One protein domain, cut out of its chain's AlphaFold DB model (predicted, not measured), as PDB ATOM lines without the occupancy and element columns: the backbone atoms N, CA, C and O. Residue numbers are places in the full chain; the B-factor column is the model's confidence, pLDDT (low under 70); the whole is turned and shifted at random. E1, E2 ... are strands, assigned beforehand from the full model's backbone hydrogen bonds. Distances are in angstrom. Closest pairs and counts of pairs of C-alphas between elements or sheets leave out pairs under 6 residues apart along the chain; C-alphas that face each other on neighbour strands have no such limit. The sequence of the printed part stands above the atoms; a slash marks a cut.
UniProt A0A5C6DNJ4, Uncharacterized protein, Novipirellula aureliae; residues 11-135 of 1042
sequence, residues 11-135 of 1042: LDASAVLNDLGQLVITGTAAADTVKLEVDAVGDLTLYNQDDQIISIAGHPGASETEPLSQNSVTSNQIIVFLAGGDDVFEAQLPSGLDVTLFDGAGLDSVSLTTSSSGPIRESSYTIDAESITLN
ATOM      1  N   LEU A  11      18.685  54.184  16.154       50.44
ATOM      2  CA  LEU A  11      17.387  53.598  15.862       50.44
ATOM      3  C   LEU A  11      16.886  53.086  17.206       50.44
ATOM      4  O   LEU A  11      17.563  52.245  17.799       50.44
ATOM      5  N   ASP A  12      15.780  53.654  17.668       68.94
ATOM      6  CA  ASP A  12      15.187  53.376  18.977       68.94
ATOM      7  C   ASP A  12      14.714  51.907  19.052       68.94
ATOM      8  O   ASP A  12      14.765  51.271  20.080       68.94
ATOM      9  N   ALA A  13      14.411  51.246  17.935       81.31
ATOM     10  CA  ALA A  13      14.227  49.794  17.935       81.31
ATOM     11  C   ALA A  13      14.723  49.146  16.645       81.31
ATOM     12  O   ALA A  13      14.973  49.805  15.629       81.31
ATOM     13  N   SER A  14      14.871  47.823  16.680       89.12
ATOM     14  CA  SER A  14      15.220  47.009  15.514       89.12
ATOM     15  C   SER A  14      14.129  45.990  15.201       89.12
ATOM     16  O   SER A  14      13.523  45.436  16.112       89.12
ATOM     17  N   ALA A  15      13.891  45.730  13.913       92.81
ATOM     18  CA  ALA A  15      12.910  44.753  13.446       92.81
ATOM     19  C   ALA A  15      13.538  43.778  12.438       92.81
ATOM     20  O   ALA A  15      14.287  44.183  11.544       92.81
ATOM     21  N   VAL A  16      13.244  42.483  12.573       94.31
ATOM     22  CA  VAL A  16      13.793  41.412  11.728       94.31
ATOM     23  C   VAL A  16      12.710  40.388  11.392       94.31
ATOM     24  O   VAL A  16      12.098  39.820  12.290       94.31
ATOM     25  N   LEU A  17      12.531  40.082  10.106       94.88
ATOM     26  CA  LEU A  17      11.830  38.882   9.651       94.88
ATOM     27  C   LEU A  17      12.836  37.725   9.607       94.88
ATOM     28  O   LEU A  17      13.718  37.685   8.746       94.88
ATOM     29  N   ASN A  18      12.763  36.822  10.582       92.69
ATOM     30  CA  ASN A  18      13.783  35.791  10.776       92.69
ATOM     31  C   ASN A  18      13.583  34.563   9.856       92.69
ATOM     32  O   ASN A  18      12.557  34.404   9.199       92.69
ATOM     33  N   ASP A  19      14.556  33.642   9.847       90.19
ATOM     34  CA  ASP A  19      14.496  32.410   9.036       90.19
ATOM     35  C   ASP A  19      13.373  31.436   9.460       90.19
ATOM     36  O   ASP A  19      13.056  30.500   8.722       90.19
ATOM     37  N   LEU A  20      12.781  31.627  10.648       91.31
ATOM     38  CA  LEU A  20      11.600  30.889  11.113       91.31
ATOM     39  C   LEU A  20      10.291  31.504  10.589       91.31
ATOM     40  O   LEU A  20       9.229  30.908  10.762       91.31
ATOM     41  N   GLY A  21      10.367  32.663   9.929       90.75
ATOM     42  CA  GLY A  21       9.224  33.395   9.396       90.75
ATOM     43  C   GLY A  21       8.479  34.249  10.420       90.75
ATOM     44  O   GLY A  21       7.347  34.627  10.132       90.75
ATOM     45  N   GLN A  22       9.087  34.524  11.580       95.38
ATOM     46  CA  GLN A  22       8.551  35.402  12.630       95.38
ATOM     47  C   GLN A  22       9.034  36.835  12.418       95.38
ATOM     48  O   GLN A  22      10.199  37.044  12.060       95.38
ATOM     49  N   LEU A  23       8.174  37.814  12.697       95.81
ATOM     50  CA  LEU A  23       8.578  39.214  12.804       95.81
ATOM     51  C   LEU A  23       9.005  39.490  14.248       95.81
ATOM     52  O   LEU A  23       8.179  39.461  15.151       95.81
ATOM     53  N   VAL A  24      10.293  39.738  14.472       95.69
ATOM     54  CA  VAL A  24      10.842  40.023  15.803       95.69
ATOM     55  C   VAL A  24      11.215  41.496  15.893       95.69
ATOM     56  O   VAL A  24      12.022  41.975  15.094       95.69
ATOM     57  N   ILE A  25      10.643  42.190  16.871       94.44
ATOM     58  CA  ILE A  25      10.932  43.576  17.232       94.44
ATOM     59  C   ILE A  25      11.710  43.550  18.548       94.44
ATOM     60  O   ILE A  25      11.368  42.820  19.477       94.44
ATOM     61  N   THR A  26      12.812  44.286  18.623       92.75
ATOM     62  CA  THR A  26      13.677  44.312  19.806       92.75
ATOM     63  C   THR A  26      14.097  45.743  20.098       92.75
ATOM     64  O   THR A  26      14.738  46.374  19.244       92.75
ATOM     65  N   GLY A  27      13.730  46.209  21.290       88.94
ATOM     66  CA  GLY A  27      14.194  47.449  21.897       88.94
ATOM     67  C   GLY A  27      15.648  47.364  22.358       88.94
ATOM     68  O   GLY A  27      16.381  46.396  22.107       88.94
ATOM     69  N   THR A  28      16.104  48.431  22.983       88.44
ATOM     70  CA  THR A  28      17.477  48.678  23.391       88.44
ATOM     71  C   THR A  28      17.582  48.691  24.918       88.44
ATOM     72  O   THR A  28      16.985  47.871  25.592       88.44
ATOM     73  N   ALA A  29      18.493  49.489  25.471       85.50
ATOM     74  CA  ALA A  29      18.615  49.681  26.921       85.50
ATOM     75  C   ALA A  29      18.283  51.136  27.309       85.50
ATOM     76  O   ALA A  29      18.691  51.607  28.374       85.50
ATOM     77  N   ALA A  30      17.691  51.878  26.377       87.62
ATOM     78  CA  ALA A  30      17.218  53.243  26.519       87.62
ATOM     79  C   ALA A  30      15.711  53.247  26.242       87.62
ATOM     80  O   ALA A  30      15.210  52.278  25.707       87.62
ATOM     81  N   ALA A  31      15.028  54.334  26.601       87.56
ATOM     82  CA  ALA A  31      13.615  54.500  26.282       87.56
ATOM     83  C   ALA A  31      13.402  54.508  24.764       87.56
ATOM     84  O   ALA A  31      13.935  55.386  24.073       87.56
ATOM     85  N   ASP A  32      12.599  53.569  24.291       90.00
ATOM     86  CA  ASP A  32      12.310  53.339  22.892       90.00
ATOM     87  C   ASP A  32      10.813  53.525  22.616       90.00
ATOM     88  O   ASP A  32       9.953  53.290  23.461       90.00
ATOM     89  N   THR A  33      10.465  53.990  21.417       91.00
ATOM     90  CA  THR A  33       9.062  54.099  20.991       91.00
ATOM     91  C   THR A  33       8.887  53.371  19.677       91.00
ATOM     92  O   THR A  33       9.573  53.686  18.700       91.00
ATOM     93  N   VAL A  34       7.961  52.419  19.645       92.38
ATOM     94  CA  VAL A  34       7.620  51.660  18.443       92.38
ATOM     95  C   VAL A  34       6.124  51.718  18.214       92.38
ATOM     96  O   VAL A  34       5.338  51.334  19.073       92.38
ATOM     97  N   LYS A  35       5.741  52.142  17.012       93.19
ATOM     98  CA  LYS A  35       4.356  52.146  16.559       93.19
ATOM     99  C   LYS A  35       4.147  51.133  15.439       93.19
ATOM    100  O   LYS A  35       4.794  51.243  14.399       93.19
ATOM    101  N   LEU A  36       3.247  50.175  15.628       93.50
ATOM    102  CA  LEU A  36       2.794  49.218  14.620       93.50
ATOM    103  C   LEU A  36       1.458  49.679  14.027       93.50
ATOM    104  O   LEU A  36       0.436  49.677  14.709       93.50
ATOM    105  N   GLU A  37       1.456  50.034  12.743       92.75
ATOM    106  CA  GLU A  37       0.240  50.355  11.990       92.75
ATOM    107  C   GLU A  37      -0.098  49.251  10.985       92.75
ATOM    108  O   GLU A  37       0.789  48.684  10.336       92.75
ATOM    109  N   VAL A  38      -1.398  48.995  10.823       90.62
ATOM    110  CA  VAL A  38      -1.961  48.056   9.851       90.62
ATOM    111  C   VAL A  38      -2.757  48.861   8.833       90.62
ATOM    112  O   VAL A  38      -3.744  49.515   9.172       90.62
ATOM    113  N   ASP A  39      -2.338  48.834   7.571       88.88
ATOM    114  CA  ASP A  39      -3.032  49.587   6.530       88.88
ATOM    115  C   ASP A  39      -4.370  48.939   6.113       88.88
ATOM    116  O   ASP A  39      -4.731  47.840   6.533       88.88
ATOM    117  N   ALA A  40      -5.120  49.612   5.233       83.25
ATOM    118  CA  ALA A  40      -6.439  49.156   4.783       83.25
ATOM    119  C   ALA A  40      -6.436  47.824   3.998       83.25
ATOM    120  O   ALA A  40      -7.505  47.281   3.708       83.25
ATOM    121  N   VAL A  41      -5.270  47.326   3.577       82.88
ATOM    122  CA  VAL A  41      -5.101  46.035   2.890       82.88
ATOM    123  C   VAL A  41      -4.563  44.967   3.857       82.88
ATOM    124  O   VAL A  41      -4.573  43.781   3.523       82.88
ATOM    125  N   GLY A  42      -4.180  45.367   5.072       84.44
ATOM    126  CA  GLY A  42      -3.597  44.519   6.100       84.44
ATOM    127  C   GLY A  42      -2.070  44.502   6.079       84.44
ATOM    128  O   GLY A  42      -1.489  43.654   6.736       84.44
ATOM    129  N   ASP A  43      -1.380  45.365   5.333       90.94
ATOM    130  CA  ASP A  43       0.087  45.387   5.347       90.94
ATOM    131  C   ASP A  43       0.607  46.141   6.596       90.94
ATOM    132  O   ASP A  43       0.007  47.116   7.053       90.94
ATOM    133  N   LEU A  44       1.720  45.673   7.168       93.25
ATOM    134  CA  LEU A  44       2.292  46.135   8.438       93.25
ATOM    135  C   LEU A  44       3.373  47.200   8.209       93.25
ATOM    136  O   LEU A  44       4.295  46.981   7.418       93.25
ATOM    137  N   THR A  45       3.329  48.309   8.947       93.81
ATOM    138  CA  THR A  45       4.400  49.324   8.970       93.81
ATOM    139  C   THR A  45       4.804  49.646  10.405       93.81
ATOM    140  O   THR A  45       3.947  49.805  11.268       93.81
ATOM    141  N   LEU A  46       6.113  49.743  10.660       93.50
ATOM    142  CA  LEU A  46       6.671  50.095  11.968       93.50
ATOM    143  C   LEU A  46       7.238  51.514  11.935       93.50
ATOM    144  O   LEU A  46       8.003  51.825  11.022       93.50
ATOM    145  N   TYR A  47       6.934  52.338  12.934       92.50
ATOM    146  CA  TYR A  47       7.462  53.697  13.083       92.50
ATOM    147  C   TYR A  47       8.161  53.891  14.427       92.50
ATOM    148  O   TYR A  47       7.840  53.204  15.396       92.50
ATOM    149  N   ASN A  48       9.112  54.823  14.481       90.31
ATOM    150  CA  ASN A  48       9.727  55.281  15.726       90.31
ATOM    151  C   ASN A  48       9.037  56.542  16.287       90.31
ATOM    152  O   ASN A  48       8.072  57.038  15.706       90.31
ATOM    153  N   GLN A  49       9.582  57.109  17.369       86.69
ATOM    154  CA  GLN A  49       9.066  58.319  18.030       86.69
ATOM    155  C   GLN A  49       8.909  59.547  17.104       86.69
ATOM    156  O   GLN A  49       8.061  60.403  17.345       86.69
ATOM    157  N   ASP A  50       9.734  59.657  16.059       87.56
ATOM    158  CA  ASP A  50       9.721  60.765  15.091       87.56
ATOM    159  C   ASP A  50       8.828  60.468  13.858       87.56
ATOM    160  O   ASP A  50       8.975  61.129  12.822       87.56
ATOM    161  N   ASP A  51       7.954  59.452  13.927       87.62
ATOM    162  CA  ASP A  51       7.141  58.921  12.817       87.62
ATOM    163  C   ASP A  51       7.984  58.448  11.608       87.62
ATOM    164  O   ASP A  51       7.552  58.481  10.449       87.62
ATOM    165  N   GLN A  52       9.232  58.016  11.836       89.88
ATOM    166  CA  GLN A  52      10.102  57.471  10.788       89.88
ATOM    167  C   GLN A  52       9.963  55.952  10.706       89.88
ATOM    168  O   GLN A  52       9.988  55.271  11.727       89.88
ATOM    169  N   ILE A  53       9.886  55.410   9.485       90.00
ATOM    170  CA  ILE A  53       9.736  53.964   9.263       90.00
ATOM    171  C   ILE A  53      10.974  53.205   9.768       90.00
ATOM    172  O   ILE A  53      12.095  53.440   9.300       90.00
ATOM    173  N   ILE A  54      10.760  52.243  10.664       89.62
ATOM    174  CA  ILE A  54      11.768  51.292  11.134       89.62
ATOM    175  C   ILE A  54      11.963  50.230  10.048       89.62
ATOM    176  O   ILE A  54      11.021  49.566   9.622       89.62
ATOM    177  N   SER A  55      13.200  50.067   9.569       90.75
ATOM    178  CA  SER A  55      13.513  49.078   8.527       90.75
ATOM    179  C   SER A  55      13.414  47.649   9.071       90.75
ATOM    180  O   SER A  55      13.993  47.349  10.115       90.75
ATOM    181  N   ILE A  56      12.738  46.760   8.340       91.81
ATOM    182  CA  ILE A  56      12.598  45.340   8.688       91.81
ATOM    183  C   ILE A  56      13.679  44.542   7.950       91.81
ATOM    184  O   ILE A  56      13.611  44.340   6.736       91.81
ATOM    185  N   ALA A  57      14.690  44.058   8.667       89.94
ATOM    186  CA  ALA A  57      15.728  43.227   8.060       89.94
ATOM    187  C   ALA A  57      15.137  41.880   7.600       89.94
ATOM    188  O   ALA A  57      14.381  41.251   8.334       89.94
ATOM    189  N   GLY A  58      15.486  41.420   6.394       85.75
ATOM    190  CA  GLY A  58      14.912  40.191   5.817       85.75
ATOM    191  C   GLY A  58      13.586  40.393   5.067       85.75
ATOM    192  O   GLY A  58      12.955  39.413   4.678       85.75
ATOM    193  N   HIS A  59      13.181  41.647   4.825       90.75
ATOM    194  CA  HIS A  59      11.964  41.991   4.086       90.75
ATOM    195  C   HIS A  59      11.938  41.384   2.659       90.75
ATOM    196  O   HIS A  59      12.920  41.507   1.922       90.75
ATOM    197  N   PRO A  60      10.823  40.766   2.210       86.19
ATOM    198  CA  PRO A  60      10.730  40.128   0.889       86.19
ATOM    199  C   PRO A  60      10.509  41.114  -0.276       86.19
ATOM    200  O   PRO A  60      10.575  40.718  -1.444       86.19
ATOM    201  N   GLY A  61      10.205  42.381   0.024       82.94
ATOM    202  CA  GLY A  61       9.955  43.450  -0.947       82.94
ATOM    203  C   GLY A  61      11.218  44.102  -1.528       82.94
ATOM    204  O   GLY A  61      12.344  43.675  -1.295       82.94
ATOM    205  N   ALA A  62      11.033  45.164  -2.322       79.56
ATOM    206  CA  ALA A  62      12.133  45.855  -3.014       79.56
ATOM    207  C   ALA A  62      12.988  46.764  -2.104       79.56
ATOM    208  O   ALA A  62      14.104  47.122  -2.486       79.56
ATOM    209  N   SER A  63      12.468  47.135  -0.930       86.62
ATOM    210  CA  SER A  63      13.149  47.879   0.135       86.62
ATOM    211  C   SER A  63      12.723  47.319   1.497       86.62
ATOM    212  O   SER A  63      11.649  46.729   1.604       86.62
ATOM    213  N   GLU A  64      13.557  47.515   2.520       85.19
ATOM    214  CA  GLU A  64      13.300  47.124   3.920       85.19
ATOM    215  C   GLU A  64      12.331  48.080   4.645       85.19
ATOM    216  O   GLU A  64      11.983  47.845   5.794       85.19
ATOM    217  N   THR A  65      11.903  49.158   3.980       87.12
ATOM    218  CA  THR A  65      10.997  50.200   4.503       87.12
ATOM    219  C   THR A  65       9.640  50.240   3.792       87.12
ATOM    220  O   THR A  65       8.892  51.197   3.970       87.12
ATOM    221  N   GLU A  66       9.363  49.299   2.887       89.06
ATOM    222  CA  GLU A  66       8.021  49.164   2.301       89.06
ATOM    223  C   GLU A  66       7.100  48.459   3.311       89.06
ATOM    224  O   GLU A  66       7.613  47.660   4.099       89.06
ATOM    225  N   PRO A  67       5.776  48.699   3.281       90.94
ATOM    226  CA  PRO A  67       4.824  47.940   4.086       90.94
ATOM    227  C   PRO A  67       4.997  46.426   3.894       90.94
ATOM    228  O   PRO A  67       5.097  45.926   2.766       90.94
ATOM    229  N   LEU A  68       5.049  45.691   5.006       91.88
ATOM    230  CA  LEU A  68       5.230  44.246   5.025       91.88
ATOM    231  C   LEU A  68       3.874  43.556   4.948       91.88
ATOM    232  O   LEU A  68       3.092  43.602   5.892       91.88
ATOM    233  N   SER A  69       3.620  42.822   3.868       89.88
ATOM    234  CA  SER A  69       2.392  42.031   3.799       89.88
ATOM    235  C   SER A  69       2.355  40.945   4.867       89.88
ATOM    236  O   SER A  69       3.302  40.161   4.949       89.88
ATOM    237  N   GLN A  70       1.255  40.843   5.622       88.62
ATOM    238  CA  GLN A  70       1.077  39.857   6.702       88.62
ATOM    239  C   GLN A  70       1.347  38.412   6.257       88.62
ATOM    240  O   GLN A  70       1.941  37.635   6.997       88.62
ATOM    241  N   ASN A  71       1.025  38.060   5.005       87.00
ATOM    242  CA  ASN A  71       1.318  36.732   4.441       87.00
ATOM    243  C   ASN A  71       2.823  36.399   4.377       87.00
ATOM    244  O   ASN A  71       3.197  35.246   4.155       87.00
ATOM    245  N   SER A  72       3.687  37.405   4.515       90.44
ATOM    246  CA  SER A  72       5.141  37.249   4.572       90.44
ATOM    247  C   SER A  72       5.625  36.766   5.939       90.44
ATOM    248  O   SER A  72       6.714  36.200   6.021       90.44
ATOM    249  N   VAL A  73       4.827  36.946   6.996       91.31
ATOM    250  CA  VAL A  73       5.083  36.407   8.337       91.31
ATOM    251  C   VAL A  73       4.593  34.958   8.363       91.31
ATOM    252  O   VAL A  73       3.500  34.646   8.824       91.31
ATOM    253  N   THR A  74       5.377  34.040   7.794       90.25
ATOM    254  CA  THR A  74       4.925  32.654   7.564       90.25
ATOM    255  C   THR A  74       4.713  31.838   8.840       90.25
ATOM    256  O   THR A  74       4.102  30.771   8.770       90.25
ATOM    257  N   SER A  75       5.233  32.293   9.985       90.94
ATOM    258  CA  SER A  75       4.951  31.685  11.291       90.94
ATOM    259  C   SER A  75       3.626  32.150  11.901       90.94
ATOM    260  O   SER A  75       3.208  31.570  12.895       90.94
ATOM    261  N   ASN A  76       3.000  33.185  11.332       91.25
ATOM    262  CA  ASN A  76       1.890  33.950  11.900       91.25
ATOM    263  C   ASN A  76       2.188  34.571  13.281       91.25
ATOM    264  O   ASN A  76       1.280  34.693  14.086       91.25
ATOM    265  N   GLN A  77       3.447  34.919  13.580       94.00
ATOM    266  CA  GLN A  77       3.838  35.437  14.899       94.00
ATOM    267  C   GLN A  77       4.658  36.720  14.790       94.00
ATOM    268  O   GLN A  77       5.658  36.768  14.062       94.00
ATOM    269  N   ILE A  78       4.262  37.709  15.582       95.56
ATOM    270  CA  ILE A  78       5.016  38.914  15.907       95.56
ATOM    271  C   ILE A  78       5.487  38.781  17.356       95.56
ATOM    272  O   ILE A  78       4.689  38.514  18.248       95.56
ATOM    273  N   ILE A  79       6.786  38.952  17.594       96.25
ATOM    274  CA  ILE A  79       7.367  38.911  18.937       96.25
ATOM    275  C   ILE A  79       8.046  40.245  19.217       96.25
ATOM    276  O   ILE A  79       8.915  40.659  18.451       96.25
ATOM    277  N   VAL A  80       7.679  40.891  20.317       95.62
ATOM    278  CA  VAL A  80       8.220  42.179  20.754       95.62
ATOM    279  C   VAL A  80       8.953  41.984  22.077       95.62
ATOM    280  O   VAL A  80       8.419  41.380  23.000       95.62
ATOM    281  N   PHE A  81      10.184  42.480  22.163       94.00
ATOM    282  CA  PHE A  81      10.945  42.567  23.409       94.00
ATOM    283  C   PHE A  81      11.259  44.036  23.678       94.00
ATOM    284  O   PHE A  81      12.012  44.620  22.892       94.00
ATOM    285  N   LEU A  82      10.711  44.609  24.752       89.88
ATOM    286  CA  LEU A  82      10.963  46.010  25.126       89.88
ATOM    287  C   LEU A  82      12.394  46.200  25.660       89.88
ATOM    288  O   LEU A  82      13.118  47.088  25.228       89.88
ATOM    289  N   ALA A  83      12.894  45.195  26.382       88.12
ATOM    290  CA  ALA A  83      14.245  45.112  26.929       88.12
ATOM    291  C   ALA A  83      14.497  46.034  28.132       88.12
ATOM    292  O   ALA A  83      14.461  45.523  29.247       88.12
ATOM    293  N   GLY A  84      14.820  47.315  27.992       85.12
ATOM    294  CA  GLY A  84      14.904  48.176  29.174       85.12
ATOM    295  C   GLY A  84      15.104  49.642  28.846       85.12
ATOM    296  O   GLY A  84      15.703  49.972  27.832       85.12
ATOM    297  N   GLY A  85      14.712  50.517  29.764       88.31
ATOM    298  CA  GLY A  85      14.288  51.868  29.401       88.31
ATOM    299  C   GLY A  85      12.821  52.036  29.787       88.31
ATOM    300  O   GLY A  85      12.227  51.083  30.255       88.31
ATOM    301  N   ASP A  86      12.278  53.247  29.664       91.69
ATOM    302  CA  ASP A  86      10.831  53.460  29.801       91.69
ATOM    303  C   ASP A  86      10.257  53.439  28.379       91.69
ATOM    304  O   ASP A  86      10.352  54.443  27.662       91.69
ATOM    305  N   ASP A  87       9.772  52.282  27.939       92.44
ATOM    306  CA  ASP A  87       9.434  52.024  26.543       92.44
ATOM    307  C   ASP A  87       7.954  52.311  26.236       92.44
ATOM    308  O   ASP A  87       7.066  52.242  27.089       92.44
ATOM    309  N   VAL A  88       7.662  52.671  24.983       92.56
ATOM    310  CA  VAL A  88       6.302  52.937  24.493       92.56
ATOM    311  C   VAL A  88       6.024  52.074  23.267       92.56
ATOM    312  O   VAL A  88       6.671  52.227  22.228       92.56
ATOM    313  N   PHE A  89       5.024  51.202  23.351       93.31
ATOM    314  CA  PHE A  89       4.555  50.411  22.219       93.31
ATOM    315  C   PHE A  89       3.117  50.776  21.856       93.31
ATOM    316  O   PHE A  89       2.179  50.480  22.588       93.31
ATOM    317  N   GLU A  90       2.926  51.402  20.701       92.88
ATOM    318  CA  GLU A  90       1.599  51.676  20.153       92.88
ATOM    319  C   GLU A  90       1.298  50.656  19.054       92.88
ATOM    320  O   GLU A  90       2.036  50.575  18.076       92.88
ATOM    321  N   ALA A  91       0.227  49.874  19.161       91.94
ATOM    322  CA  ALA A  91      -0.058  48.842  18.172       91.94
ATOM    323  C   ALA A  91      -1.517  48.785  17.750       91.94
ATOM    324  O   ALA A  91      -2.423  48.648  18.566       91.94
ATOM    325  N   GLN A  92      -1.717  48.786  16.434       91.12
ATOM    326  CA  GLN A  92      -2.940  48.295  15.821       91.12
ATOM    327  C   GLN A  92      -2.820  46.775  15.702       91.12
ATOM    328  O   GLN A  92      -1.988  46.282  14.938       91.12
ATOM    329  N   LEU A  93      -3.616  46.039  16.476       90.00
ATOM    330  CA  LEU A  93      -3.589  44.581  16.504       90.00
ATOM    331  C   LEU A  93      -3.971  44.024  15.116       90.00
ATOM    332  O   LEU A  93      -5.067  44.307  14.622       90.00
ATOM    333  N   PRO A  94      -3.061  43.296  14.438       88.31
ATOM    334  CA  PRO A  94      -3.310  42.786  13.097       88.31
ATOM    335  C   PRO A  94      -4.166  41.520  13.128       88.31
ATOM    336  O   PRO A  94      -3.738  40.501  13.662       88.31
ATOM    337  N   SER A  95      -5.312  41.543  12.443       82.75
ATOM    338  CA  SER A  95      -6.120  40.330  12.263       82.75
ATOM    339  C   SER A  95      -5.312  39.188  11.618       82.75
ATOM    340  O   SER A  95      -4.670  39.361  10.581       82.75
ATOM    341  N   GLY A  96      -5.345  38.003  12.229       82.38
ATOM    342  CA  GLY A  96      -4.743  36.774  11.708       82.38
ATOM    343  C   GLY A  96      -3.264  36.533  12.045       82.38
ATOM    344  O   GLY A  96      -2.689  35.580  11.499       82.38
ATOM    345  N   LEU A  97      -2.644  37.356  12.901       90.31
ATOM    346  CA  LEU A  97      -1.284  37.160  13.417       90.31
ATOM    347  C   LEU A  97      -1.267  37.197  14.948       90.31
ATOM    348  O   LEU A  97      -1.784  38.128  15.554       90.31
ATOM    349  N   ASP A  98      -0.571  36.244  15.561       93.12
ATOM    350  CA  ASP A  98      -0.329  36.260  17.000       93.12
ATOM    351  C   ASP A  98       0.686  37.358  17.345       93.12
ATOM    352  O   ASP A  98       1.719  37.484  16.676       93.12
ATOM    353  N   VAL A  99       0.434  38.116  18.411       94.88
ATOM    354  CA  VAL A  99       1.375  39.118  18.936       94.88
ATOM    355  C   VAL A  99       1.752  38.733  20.355       94.88
ATOM    356  O   VAL A  99       0.894  38.618  21.218       94.88
ATOM    357  N   THR A 100       3.043  38.552  20.611       96.81
ATOM    358  CA  THR A 100       3.568  38.345  21.963       96.81
ATOM    359  C   THR A 100       4.529  39.472  22.299       96.81
ATOM    360  O   THR A 100       5.570  39.597  21.653       96.81
ATOM    361  N   LEU A 101       4.191  40.285  23.293       96.88
ATOM    362  CA  LEU A 101       5.032  41.356  23.804       96.88
ATOM    363  C   LEU A 101       5.515  40.991  25.205       96.88
ATOM    364  O   LEU A 101       4.711  40.718  26.089       96.88
ATOM    365  N   PHE A 102       6.837  40.961  25.358       94.56
ATOM    366  CA  PHE A 102       7.512  40.707  26.620       94.56
ATOM    367  C   PHE A 102       8.020  42.016  27.217       94.56
ATOM    368  O   PHE A 102       8.778  42.744  26.559       94.56
ATOM    369  N   ASP A 103       7.645  42.221  28.473       90.12
ATOM    370  CA  ASP A 103       8.062  43.331  29.319       90.12
ATOM    371  C   ASP A 103       9.594  43.436  29.478       90.12
ATOM    372  O   ASP A 103      10.346  42.460  29.301       90.12
ATOM    373  N   GLY A 104      10.054  44.648  29.778       88.00
ATOM    374  CA  GLY A 104      11.441  45.034  29.949       88.00
ATOM    375  C   GLY A 104      11.792  45.395  31.390       88.00
ATOM    376  O   GLY A 104      11.429  44.728  32.352       88.00
ATOM    377  N   ALA A 105      12.649  46.397  31.546       87.56
ATOM    378  CA  ALA A 105      12.988  46.968  32.836       87.56
ATOM    379  C   ALA A 105      12.870  48.484  32.731       87.56
ATOM    380  O   ALA A 105      13.731  49.108  32.112       87.56
ATOM    381  N   GLY A 106      11.897  49.059  33.426       89.38
ATOM    382  CA  GLY A 106      11.613  50.489  33.430       89.38
ATOM    383  C   GLY A 106      10.156  50.717  33.790       89.38
ATOM    384  O   GLY A 106       9.642  50.008  34.648       89.38
ATOM    385  N   LEU A 107       9.541  51.748  33.223       91.62
ATOM    386  CA  LEU A 107       8.091  51.926  33.220       91.62
ATOM    387  C   LEU A 107       7.608  51.868  31.776       91.62
ATOM    388  O   LEU A 107       7.577  52.893  31.089       91.62
ATOM    389  N   ASP A 108       7.246  50.670  31.342       93.56
ATOM    390  CA  ASP A 108       6.847  50.383  29.981       93.56
ATOM    391  C   ASP A 108       5.341  50.615  29.807       93.56
ATOM    392  O   ASP A 108       4.506  50.327  30.675       93.56
ATOM    393  N   SER A 109       4.981  51.199  28.667       93.31
ATOM    394  CA  SER A 109       3.606  51.559  28.342       93.31
ATOM    395  C   SER A 109       3.197  51.027  26.977       93.31
ATOM    396  O   SER A 109       3.897  51.192  25.979       93.31
ATOM    397  N   VAL A 110       2.031  50.395  26.921       94.81
ATOM    398  CA  VAL A 110       1.471  49.815  25.704       94.81
ATOM    399  C   VAL A 110       0.110  50.439  25.426       94.81
ATOM    400  O   VAL A 110      -0.739  50.501  26.307       94.81
ATOM    401  N   SER A 111      -0.123  50.882  24.195       92.56
ATOM    402  CA  SER A 111      -1.419  51.384  23.735       92.56
ATOM    403  C   SER A 111      -1.901  50.532  22.569       92.56
ATOM    404  O   SER A 111      -1.215  50.428  21.550       92.56
ATOM    405  N   LEU A 112      -3.059  49.894  22.723       92.69
ATOM    406  CA  LEU A 112      -3.607  48.960  21.743       92.69
ATOM    407  C   LEU A 112      -4.856  49.541  21.088       92.69
ATOM    408  O   LEU A 112      -5.727  50.068  21.779       92.69
ATOM    409  N   THR A 113      -4.966  49.366  19.771       89.88
ATOM    410  CA  THR A 113      -6.209  49.534  19.001       89.88
ATOM    411  C   THR A 113      -6.454  48.284  18.155       89.88
ATOM    412  O   THR A 113      -5.535  47.494  17.932       89.88
ATOM    413  N   THR A 114      -7.657  48.102  17.616       86.56
ATOM    414  CA  THR A 114      -7.980  46.930  16.785       86.56
ATOM    415  C   THR A 114      -7.902  47.255  15.291       86.56
ATOM    416  O   THR A 114      -7.926  48.418  14.880       86.56
ATOM    417  N   SER A 115      -7.749  46.234  14.441       80.62
ATOM    418  CA  SER A 115      -7.861  46.381  12.986       80.62
ATOM    419  C   SER A 115      -8.578  45.186  12.373       80.62
ATOM    420  O   SER A 115      -8.114  44.052  12.439       80.62
ATOM    421  N   SER A 116      -9.678  45.456  11.669       74.69
ATOM    422  CA  SER A 116     -10.389  44.460  10.852       74.69
ATOM    423  C   SER A 116      -9.745  44.217   9.478       74.69
ATOM    424  O   SER A 116     -10.317  43.531   8.626       74.69
ATOM    425  N   SER A 117      -8.564  44.794   9.230       70.50
ATOM    426  CA  SER A 117      -7.853  44.685   7.955       70.50
ATOM    427  C   SER A 117      -6.891  43.494   7.970       70.50
ATOM    428  O   SER A 117      -6.036  43.387   8.850       70.50
ATOM    429  N   GLY A 118      -7.007  42.609   6.976       65.25
ATOM    430  CA  GLY A 118      -6.159  41.417   6.849       65.25
ATOM    431  C   GLY A 118      -6.940  40.114   6.597       65.25
ATOM    432  O   GLY A 118      -8.137  40.140   6.288       65.25
ATOM    433  N   PRO A 119      -6.269  38.948   6.623       65.19
ATOM    434  CA  PRO A 119      -6.899  37.640   6.563       65.19
ATOM    435  C   PRO A 119      -7.578  37.287   7.896       65.19
ATOM    436  O   PRO A 119      -6.928  37.157   8.921       65.19
ATOM    437  N   ILE A 120      -8.884  37.020   7.848       66.75
ATOM    438  CA  ILE A 120      -9.692  36.677   9.028       66.75
ATOM    439  C   ILE A 120      -9.331  35.267   9.530       66.75
ATOM    440  O   ILE A 120      -9.650  34.266   8.872       66.75
ATOM    441  N   ARG A 121      -8.662  35.195  10.683       73.75
ATOM    442  CA  ARG A 121      -8.343  33.983  11.453       73.75
ATOM    443  C   ARG A 121      -8.301  34.337  12.938       73.75
ATOM    444  O   ARG A 121      -7.889  35.441  13.255       73.75
ATOM    445  N   GLU A 122      -8.655  33.375  13.789       78.88
ATOM    446  CA  GLU A 122      -8.459  33.475  15.241       78.88
ATOM    447  C   GLU A 122      -6.962  33.656  15.542       78.88
ATOM    448  O   GLU A 122      -6.138  32.851  15.086       78.88
ATOM    449  N   SER A 123      -6.639  34.714  16.279       88.38
ATOM    450  CA  SER A 123      -5.289  35.128  16.675       88.38
ATOM    451  C   SER A 123      -5.191  35.220  18.194       88.38
ATOM    452  O   SER A 123      -6.200  35.369  18.887       88.38
ATOM    453  N   SER A 124      -3.975  35.125  18.726       93.00
ATOM    454  CA  SER A 124      -3.704  35.292  20.153       93.00
ATOM    455  C   SER A 124      -2.745  36.453  20.402       93.00
ATOM    456  O   SER A 124      -1.635  36.497  19.869       93.00
ATOM    457  N   TYR A 125      -3.171  37.386  21.246       95.00
ATOM    458  CA  TYR A 125      -2.390  38.527  21.696       95.00
ATOM    459  C   TYR A 125      -2.024  38.321  23.169       95.00
ATOM    460  O   TYR A 125      -2.899  38.157  24.009       95.00
ATOM    461  N   THR A 126      -0.732  38.291  23.487       96.88
ATOM    462  CA  THR A 126      -0.199  38.200  24.855       96.88
ATOM    463  C   THR A 126       0.689  39.406  25.093       96.88
ATOM    464  O   THR A 126       1.713  39.539  24.423       96.88
ATOM    465  N   ILE A 127       0.277  40.297  25.986       97.25
ATOM    466  CA  ILE A 127       0.894  41.606  26.182       97.25
ATOM    467  C   ILE A 127       1.243  41.777  27.661       97.25
ATOM    468  O   ILE A 127       0.342  41.901  28.490       97.25
ATOM    469  N   ASP A 128       2.540  41.827  27.957       96.50
ATOM    470  CA  ASP A 128       3.072  42.071  29.300       96.50
ATOM    471  C   ASP A 128       3.728  43.462  29.352       96.50
ATOM    472  O   ASP A 128       4.671  43.710  28.601       96.50
ATOM    473  N   ALA A 129       3.249  44.367  30.208       95.00
ATOM    474  CA  ALA A 129       3.857  45.686  30.450       95.00
ATOM    475  C   ALA A 129       3.363  46.275  31.779       95.00
ATOM    476  O   ALA A 129       2.302  45.878  32.259       95.00
ATOM    477  N   GLU A 130       4.047  47.269  32.362       94.56
ATOM    478  CA  GLU A 130       3.525  47.907  33.579       94.56
ATOM    479  C   GLU A 130       2.189  48.623  33.350       94.56
ATOM    480  O   GLU A 130       1.303  48.520  34.196       94.56
ATOM    481  N   SER A 131       2.033  49.332  32.228       94.06
ATOM    482  CA  SER A 131       0.815  50.078  31.896       94.06
ATOM    483  C   SER A 131       0.319  49.723  30.499       94.06
ATOM    484  O   SER A 131       0.984  49.991  29.504       94.06
ATOM    485  N   ILE A 132      -0.902  49.215  30.392       95.38
ATOM    486  CA  ILE A 132      -1.550  48.867  29.127       95.38
ATOM    487  C   ILE A 132      -2.807  49.723  28.993       95.38
ATOM    488  O   ILE A 132      -3.604  49.813  29.913       95.38
ATOM    489  N   THR A 133      -3.017  50.378  27.860       92.25
ATOM    490  CA  THR A 133      -4.223  51.165  27.583       92.25
ATOM    491  C   THR A 133      -4.924  50.599  26.360       92.25
ATOM    492  O   THR A 133      -4.316  50.480  25.294       92.25
ATOM    493  N   LEU A 134      -6.209  50.273  26.494       91.12
ATOM    494  CA  LEU A 134      -7.058  49.934  25.352       91.12
ATOM    495  C   LEU A 134      -7.764  51.207  24.887       91.12
ATOM    496  O   LEU A 134      -8.527  51.810  25.642       91.12
ATOM    497  N   ASN A 135      -7.481  51.649  23.663       78.50
ATOM    498  CA  ASN A 135      -8.025  52.893  23.129       78.50
ATOM    499  C   ASN A 135      -8.384  52.738  21.650       78.50
ATOM    500  O   ASN A 135      -7.676  52.102  20.881       78.50
TER     501      ASN A 135
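What this domain is: This is residues 11 to 135 of the 1042 residues of an uncharacterized protein of Novipirellula aureliae (UniProt A0A5C6DNJ4). One sheet folds back on itself into two leaves, E1 E2 E5 E7 facing E8 E6 E3 E4; much of it is the chain wound in stacked turns, a small solenoid with E2, E5 and E7 along one wall and E3, E6 and E8 along the other. E9 bends round one end of the stack and joins the leaves, while at the other end the unnamed residues 48 to 76 pass by the edge strands E1 and E4. The printed part has 125 residues, with no named helix and nine strands, E1 to E9 along the chain; the mixed sheet runs E1 E2 E5 E7 E9 E8 E6 E3 E4. The class is all strand, though under half of the residues, 54, are in named elements. The whole is compact and rounded, with a radius of gyration of the C-alphas of 13.3 A and spans of 34 by 28 by 26 A.

How they stand to each other: E9, residues 124 to 134, is the hinge of the sheet and bends by 130 degrees at residue 130. Its pairing is staggered: residues 125 to 127 pair with E7, residues 98 to 102, and residues 131 to 134 with E8, residues 109 to 115. Both pairs are parallel, with N 101 and O 126 at 2.8 A and N 110 and O 131 at 2.8 A. Beyond E7 come E5, residues 77 to 81, parallel to it at 12 degrees with N 80 and O 100 at 2.8 A, and E2, residues 23 to 26, parallel to E5 at 4 degrees with N 25 and O 79 at 2.8 A. E1, residues 14 to 17, forms an antiparallel hairpin with E2, with N 16 and O 24 at 2.8 A. Beyond E8 come E6, residues 88 to 94, parallel to it at 18 degrees with N 91 and O 111 at 2.8 A, and E3, residues 33 to 38, parallel to E6 at 14 degrees with N 36 and O 90 at 2.8 A. E4, residues 43 to 47, forms an antiparallel hairpin with E3, with N 47 and O 35 at 2.8 A. In this folded sheet, bent back into two leaves that face each other, 33 pairs of C-alphas lie within 11 A. The edge strands E1 and E4 are only just apart, their closest C-alphas 8.3 A from each other.

Where its parts are: E1 begins at C-alpha 14, (15.220, 47.009, 15.514), and E9 ends at C-alpha 134, (-7.058, 49.934, 25.352). E8 measures 19.9 A from first to last C-alpha, E6 18.0 A, E3 16.8 A and E9 15.9 A.

The domain as a whole: The farthest C-alphas, of Ala 62 and Glu 130, are 37.6 A apart. The printed part has no cut. The one long link, E4 to E5, has 29 residues; in it residues 56 to 57 pair parallel with residues 15 to 16 of E1, and residues 68 to 69 antiparallel with residues 43 to 44 of E4. The sheet is curled and twisted. Mean pLDDT of the printed part is 89.0; residues 11 to 12 and 118 to 120 are under 70.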